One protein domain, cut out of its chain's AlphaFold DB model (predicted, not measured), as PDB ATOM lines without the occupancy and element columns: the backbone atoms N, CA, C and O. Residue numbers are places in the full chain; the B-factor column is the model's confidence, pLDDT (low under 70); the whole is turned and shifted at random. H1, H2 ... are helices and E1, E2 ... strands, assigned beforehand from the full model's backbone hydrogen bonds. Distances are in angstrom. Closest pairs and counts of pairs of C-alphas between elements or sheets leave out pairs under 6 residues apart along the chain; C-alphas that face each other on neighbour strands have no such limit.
ATOM      1  N   ALA A  25     228.640 147.732 264.681       92.38
ATOM      2  CA  ALA A  25     229.059 148.133 266.010       92.38
ATOM      3  C   ALA A  25     227.926 148.901 266.686       92.38
ATOM      4  O   ALA A  25     227.267 149.711 266.041       92.38
ATOM      5  N   VAL A  26     227.688 148.670 267.974       93.31
ATOM      6  CA  VAL A  26     226.693 149.431 268.742       93.31
ATOM      7  C   VAL A  26     227.430 150.402 269.647       93.31
ATOM      8  O   VAL A  26     228.256 149.999 270.471       93.31
ATOM      9  N   GLY A  27     227.140 151.686 269.468       92.50
ATOM     10  CA  GLY A  27     227.684 152.751 270.297       92.50
ATOM     11  C   GLY A  27     227.086 152.769 271.699       92.50
ATOM     12  O   GLY A  27     226.010 152.220 271.955       92.50
ATOM     13  N   ASN A  28     227.774 153.453 272.600       91.50
ATOM     14  CA  ASN A  28     227.281 153.729 273.934       91.50
ATOM     15  C   ASN A  28     226.028 154.609 273.878       91.50
ATOM     16  O   ASN A  28     225.781 155.333 272.903       91.50
ATOM     17  N   VAL A  29     225.240 154.539 274.950       92.81
ATOM     18  CA  VAL A  29     224.007 155.313 275.062       92.81
ATOM     19  C   VAL A  29     224.315 156.809 275.022       92.81
ATOM     20  O   VAL A  29     225.193 157.301 275.727       92.81
ATOM     21  N   GLN A  30     223.570 157.535 274.196       93.19
ATOM     22  CA  GLN A  30     223.587 158.991 274.139       93.19
ATOM     23  C   GLN A  30     222.250 159.498 274.676       93.19
ATOM     24  O   GLN A  30     221.205 159.290 274.056       93.19
ATOM     25  N   THR A  31     222.263 160.134 275.843       93.88
ATOM     26  CA  THR A  31     221.042 160.627 276.490       93.88
ATOM     27  C   THR A  31     220.845 162.109 276.193       93.88
ATOM     28  O   THR A  31     221.761 162.917 276.332       93.88
ATOM     29  N   THR A  32     219.640 162.482 275.773       92.56
ATOM     30  CA  THR A  32     219.232 163.874 275.549       92.56
ATOM     31  C   THR A  32     217.831 164.067 276.114       92.56
ATOM     32  O   THR A  32     216.872 163.449 275.643       92.56
ATOM     33  N   GLY A  33     217.717 164.905 277.148       92.75
ATOM     34  CA  GLY A  33     216.484 165.034 277.928       92.75
ATOM     35  C   GLY A  33     216.058 163.685 278.511       92.75
ATOM     36  O   GLY A  33     216.867 162.983 279.110       92.75
ATOM     37  N   ASP A  34     214.802 163.305 278.274       92.81
ATOM     38  CA  ASP A  34     214.225 162.043 278.761       92.81
ATOM     39  C   ASP A  34     214.445 160.850 277.817       92.81
ATOM     40  O   ASP A  34     213.908 159.769 278.056       92.81
ATOM     41  N   THR A  35     215.126 161.049 276.687       94.44
ATOM     42  CA  THR A  35     215.298 160.012 275.663       94.44
ATOM     43  C   THR A  35     216.734 159.538 275.589       94.44
ATOM     44  O   THR A  35     217.673 160.332 275.674       94.44
ATOM     45  N   SER A  36     216.890 158.239 275.368       95.25
ATOM     46  CA  SER A  36     218.177 157.597 275.147       95.25
ATOM     47  C   SER A  36     218.272 157.111 273.707       95.25
ATOM     48  O   SER A  36     217.314 156.559 273.159       95.25
ATOM     49  N   THR A  37     219.433 157.342 273.099       95.44
ATOM     50  CA  THR A  37     219.739 156.972 271.718       95.44
ATOM     51  C   THR A  37     220.880 155.966 271.685       95.44
ATOM     52  O   THR A  37     221.941 156.208 272.259       95.44
ATOM     53  N   TRP A  38     220.682 154.863 270.970       94.94
ATOM     54  CA  TRP A  38     221.725 153.893 270.644       94.94
ATOM     55  C   TRP A  38     221.914 153.873 269.139       94.94
ATOM     56  O   TRP A  38     220.987 153.545 268.398       94.94
ATOM     57  N   ASN A  39     223.117 154.219 268.695       95.56
ATOM     58  CA  ASN A  39     223.468 154.189 267.284       95.56
ATOM     59  C   ASN A  39     224.147 152.871 266.942       95.56
ATOM     60  O   ASN A  39     225.010 152.390 267.678       95.56
ATOM     61  N   VAL A  40     223.780 152.330 265.790       94.81
ATOM     62  CA  VAL A  40     224.457 151.220 265.143       94.81
ATOM     63  C   VAL A  40     225.268 151.774 263.990       94.81
ATOM     64  O   VAL A  40     224.757 152.509 263.144       94.81
ATOM     65  N   TYR A  41     226.539 151.408 263.970       93.81
ATOM     66  CA  TYR A  41     227.513 151.831 262.985       93.81
ATOM     67  C   TYR A  41     227.904 150.658 262.091       93.81
ATOM     68  O   TYR A  41     227.937 149.512 262.548       93.81
ATOM     69  N   ASP A  42     228.220 150.937 260.832       90.81
ATOM     70  CA  ASP A  42     228.996 150.011 260.008       90.81
ATOM     71  C   ASP A  42     230.492 150.049 260.378       90.81
ATOM     72  O   ASP A  42     230.936 150.814 261.239       90.81
ATOM     73  N   SER A  43     231.294 149.220 259.708       85.06
ATOM     74  CA  SER A  43     232.745 149.166 259.913       85.06
ATOM     75  C   SER A  43     233.481 150.453 259.519       85.06
ATOM     76  O   SER A  43     234.644 150.614 259.882       85.06
ATOM     77  N   GLN A  44     232.833 151.376 258.804       87.19
ATOM     78  CA  GLN A  44     233.380 152.675 258.408       87.19
ATOM     79  C   GLN A  44     232.884 153.823 259.299       87.19
ATOM     80  O   GLN A  44     233.123 154.987 258.981       87.19
ATOM     81  N   CYS A  45     232.237 153.512 260.428       89.88
ATOM     82  CA  CYS A  45     231.660 154.483 261.353       89.88
ATOM     83  C   CYS A  45     230.506 155.324 260.792       89.88
ATOM     84  O   CYS A  45     230.175 156.369 261.359       89.88
ATOM     85  N   ASN A  46     229.830 154.859 259.740       91.56
ATOM     86  CA  ASN A  46     228.571 155.466 259.322       91.56
ATOM     87  C   ASN A  46     227.440 154.940 260.200       91.56
ATOM     88  O   ASN A  46     227.337 153.735 260.422       91.56
ATOM     89  N   VAL A  47     226.565 155.830 260.673       93.94
ATOM     90  CA  VAL A  47     225.337 155.416 261.362       93.94
ATOM     91  C   VAL A  47     224.412 154.767 260.338       93.94
ATOM     92  O   VAL A  47     223.946 155.430 259.413       93.94
ATOM     93  N   VAL A  48     224.148 153.476 260.509       94.38
ATOM     94  CA  VAL A  48     223.248 152.706 259.639       94.38
ATOM     95  C   VAL A  48     221.854 152.567 260.231       94.38
ATOM     96  O   VAL A  48     220.887 152.394 259.493       94.38
ATOM     97  N   GLU A  49     221.740 152.635 261.556       94.69
ATOM     98  CA  GLU A  49     220.468 152.543 262.260       94.69
ATOM     99  C   GLU A  49     220.579 153.184 263.649       94.69
ATOM    100  O   GLU A  49     221.654 153.190 264.249       94.69
ATOM    101  N   SER A  50     219.471 153.701 264.178       94.88
ATOM    102  CA  SER A  50     219.415 154.302 265.513       94.88
ATOM    103  C   SER A  50     218.134 153.897 266.225       94.88
ATOM    104  O   SER A  50     217.047 153.990 265.657       94.88
ATOM    105  N   LEU A  51     218.252 153.518 267.496       95.06
ATOM    106  CA  LEU A  51     217.113 153.364 268.393       95.06
ATOM    107  C   LEU A  51     217.022 154.585 269.298       95.06
ATOM    108  O   LEU A  51     217.933 154.816 270.087       95.06
ATOM    109  N   VAL A  52     215.908 155.309 269.236       95.50
ATOM    110  CA  VAL A  52     215.574 156.376 270.187       95.50
ATOM    111  C   VAL A  52     214.391 155.909 271.022       95.50
ATOM    112  O   VAL A  52     213.323 155.632 270.479       95.50
ATOM    113  N   THR A  53     214.563 155.789 272.336       93.38
ATOM    114  CA  THR A  53     213.490 155.330 273.227       93.38
ATOM    115  C   THR A  53     213.637 155.882 274.645       93.38
ATOM    116  O   THR A  53     214.729 156.254 275.078       93.38
ATOM    117  N   LYS A  54     212.514 155.949 275.371       93.31
ATOM    118  CA  LYS A  54     212.481 156.161 276.831       93.31
ATOM    119  C   LYS A  54     212.461 154.838 277.608       93.31
ATOM    120  O   LYS A  54     212.584 154.831 278.827       93.31
ATOM    121  N   GLU A  55     212.261 153.728 276.904       89.56
ATOM    122  CA  GLU A  55     212.129 152.393 277.474       89.56
ATOM    123  C   GLU A  55     213.451 151.619 277.430       89.56
ATOM    124  O   GLU A  55     214.477 152.097 276.942       89.56
ATOM    125  N   ASN A  56     213.430 150.386 277.938       86.94
ATOM    126  CA  ASN A  56     214.575 149.494 277.874       86.94
ATOM    127  C   ASN A  56     214.896 149.140 276.403       86.94
ATOM    128  O   ASN A  56     214.050 148.557 275.718       86.94
ATOM    129  N   PRO A  57     216.116 149.406 275.895       88.75
ATOM    130  CA  PRO A  57     216.470 149.098 274.508       88.75
ATOM    131  C   PRO A  57     216.365 147.599 274.185       88.75
ATOM    132  O   PRO A  57     216.101 147.231 273.041       88.75
ATOM    133  N   CYS A  58     216.496 146.732 275.192       87.69
ATOM    134  CA  CYS A  58     216.441 145.277 275.074       87.69
ATOM    135  C   CYS A  58     215.035 144.718 274.797       87.69
ATOM    136  O   CYS A  58     214.897 143.534 274.490       87.69
ATOM    137  N   THR A  59     213.984 145.531 274.948       85.25
ATOM    138  CA  THR A  59     212.593 145.140 274.650       85.25
ATOM    139  C   THR A  59     212.081 145.723 273.336       85.25
ATOM    140  O   THR A  59     210.978 145.389 272.918       85.25
ATOM    141  N   SER A  60     212.888 146.534 272.644       86.19
ATOM    142  CA  SER A  60     212.528 147.165 271.363       86.19
ATOM    143  C   SER A  60     212.407 146.186 270.189       86.19
ATOM    144  O   SER A  60     211.838 146.523 269.154       86.19
ATOM    145  N   GLY A  61     212.996 144.991 270.310       85.38
ATOM    146  CA  GLY A  61     213.157 144.036 269.210       85.38
ATOM    147  C   GLY A  61     214.364 144.317 268.300       85.38
ATOM    148  O   GLY A  61     214.786 143.422 267.566       85.38
ATOM    149  N   MET A  62     214.958 145.513 268.380       90.31
ATOM    150  CA  MET A  62     216.194 145.857 267.667       90.31
ATOM    151  C   MET A  62     217.427 145.306 268.383       90.31
ATOM    152  O   MET A  62     218.345 144.812 267.731       90.31
ATOM    153  N   PHE A  63     217.432 145.335 269.716       91.31
ATOM    154  CA  PHE A  63     218.511 144.777 270.522       91.31
ATOM    155  C   PHE A  63     218.020 143.634 271.402       91.31
ATOM    156  O   PHE A  63     216.970 143.727 272.034       91.31
ATOM    157  N   GLY A  64     218.817 142.571 271.476       88.88
ATOM    158  CA  GLY A  64     218.655 141.504 272.458       88.88
ATOM    159  C   GLY A  64     219.748 141.598 273.515       88.88
ATOM    160  O   GLY A  64     220.917 141.825 273.193       88.88
ATOM    161  N   CYS A  65     219.377 141.420 274.782       86.69
ATOM    162  CA  CYS A  65     220.296 141.552 275.907       86.69
ATOM    163  C   CYS A  65     220.226 140.359 276.854       86.69
ATOM    164  O   CYS A  65     219.162 139.772 277.051       86.69
ATOM    165  N   VAL A  66     221.350 140.078 277.512       82.69
ATOM    166  CA  VAL A  66     221.449 139.114 278.616       82.69
ATOM    167  C   VAL A  66     222.128 139.812 279.786       82.69
ATOM    168  O   VAL A  66     223.211 140.372 279.627       82.69
ATOM    169  N   GLY A  67     221.465 139.849 280.946       78.62
ATOM    170  CA  GLY A  67     221.989 140.544 282.131       78.62
ATOM    171  C   GLY A  67     222.276 142.036 281.906       78.62
ATOM    172  O   GLY A  67     223.213 142.567 282.488       78.62
ATOM    173  N   GLY A  68     221.531 142.697 281.011       77.50
ATOM    174  CA  GLY A  68     221.733 144.110 280.656       77.50
ATOM    175  C   GLY A  68     222.860 144.380 279.652       77.50
ATOM    176  O   GLY A  68     223.034 145.519 279.241       77.50
ATOM    177  N   THR A  69     223.596 143.354 279.215       81.56
ATOM    178  CA  THR A  69     224.614 143.486 278.162       81.56
ATOM    179  C   THR A  69     224.007 143.174 276.801       81.56
ATOM    180  O   THR A  69     223.318 142.158 276.657       81.56
ATOM    181  N   PHE A  70     224.286 144.007 275.795       88.12
ATOM    182  CA  PHE A  70     223.888 143.737 274.415       88.12
ATOM    183  C   PHE A  70     224.541 142.450 273.904       88.12
ATOM    184  O   PHE A  70     225.757 142.284 273.915       88.12
ATOM    185  N   ARG A  71     223.704 141.522 273.453       89.38
ATOM    186  CA  ARG A  71     224.102 140.221 272.899       89.38
ATOM    187  C   ARG A  71     223.657 140.054 271.458       89.38
ATOM    188  O   ARG A  71     224.135 139.157 270.778       89.38
ATOM    189  N   GLN A  72     222.753 140.908 270.995       89.00
ATOM    190  CA  GLN A  72     222.153 140.766 269.686       89.00
ATOM    191  C   GLN A  72     221.736 142.111 269.116       89.00
ATOM    192  O   GLN A  72     221.247 142.981 269.838       89.00
ATOM    193  N   TYR A  73     221.864 142.215 267.801       90.81
ATOM    194  CA  TYR A  73     221.316 143.293 266.998       90.81
ATOM    195  C   TYR A  73     220.520 142.696 265.836       90.81
ATOM    196  O   TYR A  73     221.016 141.824 265.121       90.81
ATOM    197  N   THR A  74     219.290 143.162 265.654       90.62
ATOM    198  CA  THR A  74     218.428 142.826 264.521       90.62
ATOM    199  C   THR A  74     218.375 144.024 263.591       90.62
ATOM    200  O   THR A  74     217.818 145.061 263.949       90.62
ATOM    201  N   ASN A  75     218.912 143.881 262.384       88.25
ATOM    202  CA  ASN A  75     218.833 144.941 261.390       88.25
ATOM    203  C   ASN A  75     217.404 145.036 260.843       88.25
ATOM    204  O   ASN A  75     216.864 144.057 260.313       88.25
ATOM    205  N   SER A  76     216.777 146.207 260.946       87.69
ATOM    206  CA  SER A  76     215.357 146.339 260.602       87.69
ATOM    207  C   SER A  76     215.074 146.196 259.107       87.69
ATOM    208  O   SER A  76     213.989 145.717 258.757       87.69
ATOM    209  N   ALA A  77     216.030 146.552 258.243       86.25
ATOM    210  CA  ALA A  77     215.889 146.484 256.791       86.25
ATOM    211  C   ALA A  77     215.995 145.047 256.256       86.25
ATOM    212  O   ALA A  77     215.127 144.590 255.515       86.25
ATOM    213  N   SER A  78     217.036 144.315 256.655       84.75
ATOM    214  CA  SER A  78     217.297 142.946 256.181       84.75
ATOM    215  C   SER A  78     216.621 141.859 257.017       84.75
ATOM    216  O   SER A  78     216.548 140.713 256.577       84.75
ATOM    217  N   LYS A  79     216.157 142.195 258.229       84.81
ATOM    218  CA  LYS A  79     215.683 141.249 259.257       84.81
ATOM    219  C   LYS A  79     216.730 140.218 259.687       84.81
ATOM    220  O   LYS A  79     216.391 139.233 260.338       84.81
ATOM    221  N   LEU A  80     217.999 140.442 259.347       84.94
ATOM    222  CA  LEU A  80     219.092 139.596 259.798       84.94
ATOM    223  C   LEU A  80     219.452 139.917 261.244       84.94
ATOM    224  O   LEU A  80     219.422 141.070 261.681       84.94
ATOM    225  N   ILE A  81     219.820 138.865 261.959       86.06
ATOM    226  CA  ILE A  81     220.183 138.903 263.365       86.06
ATOM    227  C   ILE A  81     221.685 138.651 263.493       86.06
ATOM    228  O   ILE A  81     222.215 137.691 262.933       86.06
ATOM    229  N   TYR A  82     222.357 139.504 264.257       88.12
ATOM    230  CA  TYR A  82     223.801 139.506 264.462       88.12
ATOM    231  C   TYR A  82     224.111 139.210 265.929       88.12
ATOM    232  O   TYR A  82     223.473 139.779 266.816       88.12
ATOM    233  N   ASP A  83     225.086 138.334 266.183       88.69
ATOM    234  CA  ASP A  83     225.580 138.046 267.535       88.69
ATOM    235  C   ASP A  83     226.572 139.135 267.938       88.69
ATOM    236  O   ASP A  83     227.519 139.424 267.202       88.69
ATOM    237  N   CYS A  84     226.332 139.757 269.088       90.38
ATOM    238  CA  CYS A  84     227.122 140.870 269.585       90.38
ATOM    239  C   CYS A  84     228.005 140.442 270.753       90.38
ATOM    240  O   CYS A  84     227.568 139.745 271.672       90.38
ATOM    241  N   ARG A  85     229.253 140.910 270.736       88.50
ATOM    242  CA  ARG A  85     230.241 140.658 271.785       88.50
ATOM    243  C   ARG A  85     230.791 141.970 272.304       88.50
ATOM    244  O   ARG A  85     231.069 142.878 271.522       88.50
ATOM    245  N   LYS A  86     230.958 142.050 273.623       87.56
ATOM    246  CA  LYS A  86     231.572 143.206 274.273       87.56
ATOM    247  C   LYS A  86     233.007 143.371 273.796       87.56
ATOM    248  O   LYS A  86     233.752 142.393 273.711       87.56
ATOM    249  N   VAL A  87     233.356 144.610 273.493       81.38
ATOM    250  CA  VAL A  87     234.714 145.027 273.145       81.38
ATOM    251  C   VAL A  87     235.332 145.742 274.342       81.38
ATOM    252  O   VAL A  87     234.632 146.382 275.127       81.38
ATOM    253  N   TYR A  88     236.643 145.583 274.517       68.31
ATOM    254  CA  TYR A  88     237.388 146.094 275.684       68.31
ATOM    255  C   TYR A  88     238.475 147.105 275.295       68.31
ATOM    256  O   TYR A  88     239.149 147.673 276.145       68.31
ATOM    257  N   ASP A  89     238.637 147.332 274.001       68.44
ATOM    258  CA  ASP A  89     239.751 148.004 273.345       68.44
ATOM    259  C   ASP A  89     239.462 149.479 273.021       68.44
ATOM    260  O   ASP A  89     240.206 150.115 272.283       68.44
ATOM    261  N   GLY A  90     238.408 150.056 273.614       70.25
ATOM    262  CA  GLY A  90     238.147 151.500 273.562       70.25
ATOM    263  C   GLY A  90     237.844 152.036 272.159       70.25
ATOM    264  O   GLY A  90     238.056 153.219 271.899       70.25
ATOM    265  N   GLN A  91     237.369 151.176 271.255       85.31
ATOM    266  CA  GLN A  91     236.991 151.565 269.898       85.31
ATOM    267  C   GLN A  91     235.889 152.631 269.931       85.31
ATOM    268  O   GLN A  91     235.015 152.608 270.800       85.31
ATOM    269  N   ALA A  92     235.918 153.568 268.985       88.00
ATOM    270  CA  ALA A  92     234.968 154.671 268.928       88.00
ATOM    271  C   ALA A  92     234.694 155.105 267.487       88.00
ATOM    272  O   ALA A  92     235.579 155.068 266.633       88.00
ATOM    273  N   CYS A  93     233.473 155.579 267.255       88.19
ATOM    274  CA  CYS A  93     233.087 156.288 266.046       88.19
ATOM    275  C   CYS A  93     232.870 157.765 266.384       88.19
ATOM    276  O   CYS A  93     231.835 158.163 266.928       88.19
ATOM    277  N   GLY A  94     233.888 158.584 266.100       86.88
ATOM    278  CA  GLY A  94     233.933 159.977 266.539       86.88
ATOM    279  C   GLY A  94     233.983 160.069 268.066       86.88
ATOM    280  O   GLY A  94     234.878 159.511 268.691       86.88
ATOM    281  N   ALA A  95     233.014 160.765 268.663       86.56
ATOM    282  CA  ALA A  95     232.900 160.908 270.117       86.56
ATOM    283  C   ALA A  95     232.130 159.759 270.801       86.56
ATOM    284  O   ALA A  95     232.084 159.714 272.027       86.56
ATOM    285  N   ASN A  96     231.510 158.848 270.039       89.38
ATOM    286  CA  ASN A  96     230.733 157.748 270.606       89.38
ATOM    287  C   ASN A  96     231.587 156.481 270.711       89.38
ATOM    288  O   ASN A  96     232.001 155.921 269.693       89.38
ATOM    289  N   THR A  97     231.850 156.029 271.936       91.25
ATOM    290  CA  THR A  97     232.555 154.769 272.193       91.25
ATOM    291  C   THR A  97     231.672 153.578 271.847       91.25
ATOM    292  O   THR A  97     230.452 153.628 271.965       91.25
ATOM    293  N   ILE A  98     232.284 152.489 271.407       91.56
ATOM    294  CA  ILE A  98     231.585 151.265 271.030       91.56
ATOM    295  C   ILE A  98     231.478 150.352 272.246       91.56
ATOM    296  O   ILE A  98     232.476 150.081 272.910       91.56
ATOM    297  N   ASP A  99     230.270 149.870 272.530       90.50
ATOM    298  CA  ASP A  99     230.028 148.931 273.630       90.50
ATOM    299  C   ASP A  99     230.130 147.473 273.158       90.50
ATOM    300  O   ASP A  99     230.734 146.632 273.829       90.50
ATOM    301  N   VAL A 100     229.587 147.165 271.972       91.69
ATOM    302  CA  VAL A 100     229.634 145.814 271.392       91.69
ATOM    303  C   VAL A 100     229.874 145.813 269.883       91.69
ATOM    304  O   VAL A 100     229.436 146.705 269.158       91.69
ATOM    305  N   CYS A 101     230.511 144.746 269.409       92.06
ATOM    306  CA  CYS A 101     230.699 144.429 267.999       92.06
ATOM    307  C   CYS A 101     229.786 143.273 267.601       92.06
ATOM    308  O   CYS A 101     229.809 142.227 268.250       92.06
ATOM    309  N   CYS A 102     229.013 143.440 266.531       91.31
ATOM    310  CA  CYS A 102     228.005 142.487 266.083       91.31
ATOM    311  C   CYS A 102     228.394 141.856 264.743       91.31
ATOM    312  O   CYS A 102     228.548 142.540 263.724       91.31
ATOM    313  N   ARG A 103     228.541 140.530 264.734       89.44
ATOM    314  CA  ARG A 103     228.928 139.759 263.551       89.44
ATOM    315  C   ARG A 103     227.839 138.776 263.160       89.44
ATOM    316  O   ARG A 103     227.167 138.182 264.002       89.44
ATOM    317  N   ASN A 104     227.691 138.579 261.855       80.50
ATOM    318  CA  ASN A 104     226.916 137.467 261.345       80.50
ATOM    319  C   ASN A 104     227.785 136.204 261.377       80.50
ATOM    320  O   ASN A 104     228.520 135.923 260.435       80.50
ATOM    321  N   ASP A 105     227.701 135.435 262.463       67.38
ATOM    322  CA  ASP A 105     228.386 134.139 262.598       67.38
ATOM    323  C   ASP A 105     227.738 133.024 261.739       67.38
ATOM    324  O   ASP A 105     227.995 131.840 261.950       67.38
ATOM    325  N   GLY A 106     226.848 133.360 260.796       56.62
ATOM    326  CA  GLY A 106     226.123 132.386 259.973       56.62
ATOM    327  C   GLY A 106     225.022 131.640 260.731       56.62
ATOM    328  O   GLY A 106     224.368 130.755 260.174       56.62
ATOM    329  N   LYS A 107     224.773 132.007 261.992       57.19
ATOM    330  CA  LYS A 107     223.644 131.502 262.768       57.19
ATOM    331  C   LYS A 107     222.377 132.189 262.266       57.19
ATOM    332  O   LYS A 107     222.143 133.362 262.539       57.19
ATOM    333  N   LYS A 108     221.563 131.457 261.505       53.00
ATOM    334  CA  LYS A 108     220.241 131.918 261.066       53.00
ATOM    335  C   LYS A 108     219.289 131.927 262.259       53.00
ATOM    336  O   LYS A 108     218.504 131.004 262.437       53.00
ATOM    337  N   PHE A 109     219.378 132.954 263.093       60.03
ATOM    338  CA  PHE A 109     218.314 133.241 264.039       60.03
ATOM    339  C   PHE A 109     217.212 133.957 263.263       60.03
ATOM    340  O   PHE A 109     217.394 135.075 262.794       60.03
ATOM    341  N   THR A 110     216.095 133.269 263.052       58.09
ATOM    342  CA  THR A 110     214.897 133.831 262.411       58.09
ATOM    343  C   THR A 110     214.113 134.724 263.362       58.09
ATOM    344  O   THR A 110     213.369 135.595 262.919       58.09
ATOM    345  N   THR A 111     214.285 134.529 264.669       60.59
ATOM    346  CA  THR A 111     213.648 135.323 265.717       60.59
ATOM    347  C   THR A 111     214.546 135.448 266.953       60.59
ATOM    348  O   THR A 111     215.428 134.623 267.199       60.59
ATOM    349  N   ILE A 112     214.265 136.444 267.801       60.66
ATOM    350  CA  ILE A 112     214.864 136.568 269.146       60.66
ATOM    351  C   ILE A 112     214.580 135.311 269.994       60.66
ATOM    352  O   ILE A 112     215.371 134.930 270.857       60.66
ATOM    353  N   VAL A 113     213.457 134.636 269.732       62.34
ATOM    354  CA  VAL A 113     213.050 133.412 270.431       62.34
ATOM    355  C   VAL A 113     213.977 132.237 270.094       62.34
ATOM    356  O   VAL A 113     214.347 131.482 270.992       62.34
ATOM    357  N   ASP A 114     214.422 132.129 268.837       62.59
ATOM    358  CA  ASP A 114     215.389 131.110 268.398       62.59
ATOM    359  C   ASP A 114     216.747 131.275 269.094       62.59
ATOM    360  O   ASP A 114     217.395 130.292 269.453       62.59
ATOM    361  N   PHE A 115     217.157 132.519 269.349       55.91
ATOM    362  CA  PHE A 115     218.379 132.812 270.094       55.91
ATOM    363  C   PHE A 115     218.262 132.407 271.564       55.91
ATOM    364  O   PHE A 115     219.092 131.640 272.050       55.91
ATOM    365  N   LYS A 116     217.197 132.842 272.254       59.22
ATOM    366  CA  LYS A 116     216.957 132.448 273.654       59.22
ATOM    367  C   LYS A 116     216.935 130.926 273.820       59.22
ATOM    368  O   LYS A 116     217.403 130.409 274.830       59.22
ATOM    369  N   ARG A 117     216.420 130.199 272.821       59.56
ATOM    370  CA  ARG A 117     216.423 128.732 272.808       59.56
ATOM    371  C   ARG A 117     217.824 128.146 272.619       59.56
ATOM    372  O   ARG A 117     218.144 127.169 273.284       59.56
ATOM    373  N   ALA A 118     218.655 128.741 271.763       56.72
ATOM    374  CA  ALA A 118     220.038 128.308 271.562       56.72
ATOM    375  C   ALA A 118     220.911 128.503 272.815       56.72
ATOM    376  O   ALA A 118     221.793 127.685 273.067       56.72
ATOM    377  N   GLU A 119     220.647 129.532 273.626       55.28
ATOM    378  CA  GLU A 119     221.340 129.750 274.907       55.28
ATOM    379  C   GLU A 119     220.941 128.747 276.000       55.28
ATOM    380  O   GLU A 119     221.723 128.478 276.906       55.28
ATOM    381  N   ALA A 120     219.735 128.179 275.916       54.97
ATOM    382  CA  ALA A 120     219.223 127.210 276.885       54.97
ATOM    383  C   ALA A 120     219.738 125.776 276.657       54.97
ATOM    384  O   ALA A 120     219.476 124.896 277.474       54.97
ATOM    385  N   THR A 121     220.458 125.526 275.561       47.09
ATOM    386  CA  THR A 121     221.158 124.257 275.331       47.09
ATOM    387  C   THR A 121     222.536 124.324 275.992       47.09
ATOM    388  O   THR A 121     223.404 125.027 275.470       47.09
TER     389      THR A 121
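Overview. This is residues 25 to 121 of the 124 residues of an uncharacterized protein of Phaeosphaeria nodorum (strain SN15 / ATCC MYA-4574 / FGSC 10173) (UniProt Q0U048). One strongly twisted, branched antiparallel sheet has two wings, E2 E3 E4 and E5 E6 E7 E8, joined through short E1, which pairs with E3 and E8. A small helix, H1, sits near edge strand E5 and only grazes the sheet. The printed part has 97 residues with eight named strands, E1 to E8, then H1: mostly strand. It is compact, with a radius of gyration of the C-alphas of 13.0 A and spans of 38 by 28 by 26 A.

Along the chain. E1, residues 25 to 27, begins at C-alpha 25 (229.059, 148.133, 266.010) and runs on into E2, residues 30 to 32, at 37 degrees. E3 is residues 35 to 42, 23.1 A; E4 is 47 to 53, 16.8 A. E5 is 63 to 66, E6 69 to 74, E7 81 to 86, 16.3 A. E8, residues 96 to 103, 19.4 A, bends by 64 degrees at residue 99. H1, residues 112 to 119, ends at C-alpha 119 (221.340, 129.750, 274.907).

Arrangement. E1 has E3 on one side, N 25 to O 41 at 2.9 A, and E8 on the other, N 26 to O 100 at 2.9 A. E2 E3 E4 is a meander, each strand the antiparallel neighbour of the one before: N 30 to O 37, 2.9 A; N 38 to O 51, 2.9 A. E5 E6 E7 E8 is another: N 64 to O 72, 3.0 A; N 82 to O 73, 2.8 A; N 101 to O 85, 2.9 A. H1's closest C-alphas to E5 are Ile 112 and Gly 64, 7.1 A. In H1 every O i to N i+4 pair is within hydrogen-bond range.

Size, cuts and confidence. The farthest C-alphas, Gly 33 and Thr 121, are 41.1 A apart. The printed part has no cut and no long link. Mean pLDDT of the printed part is 83.4; residues 88 to 89 and 105 to 121 are under 70.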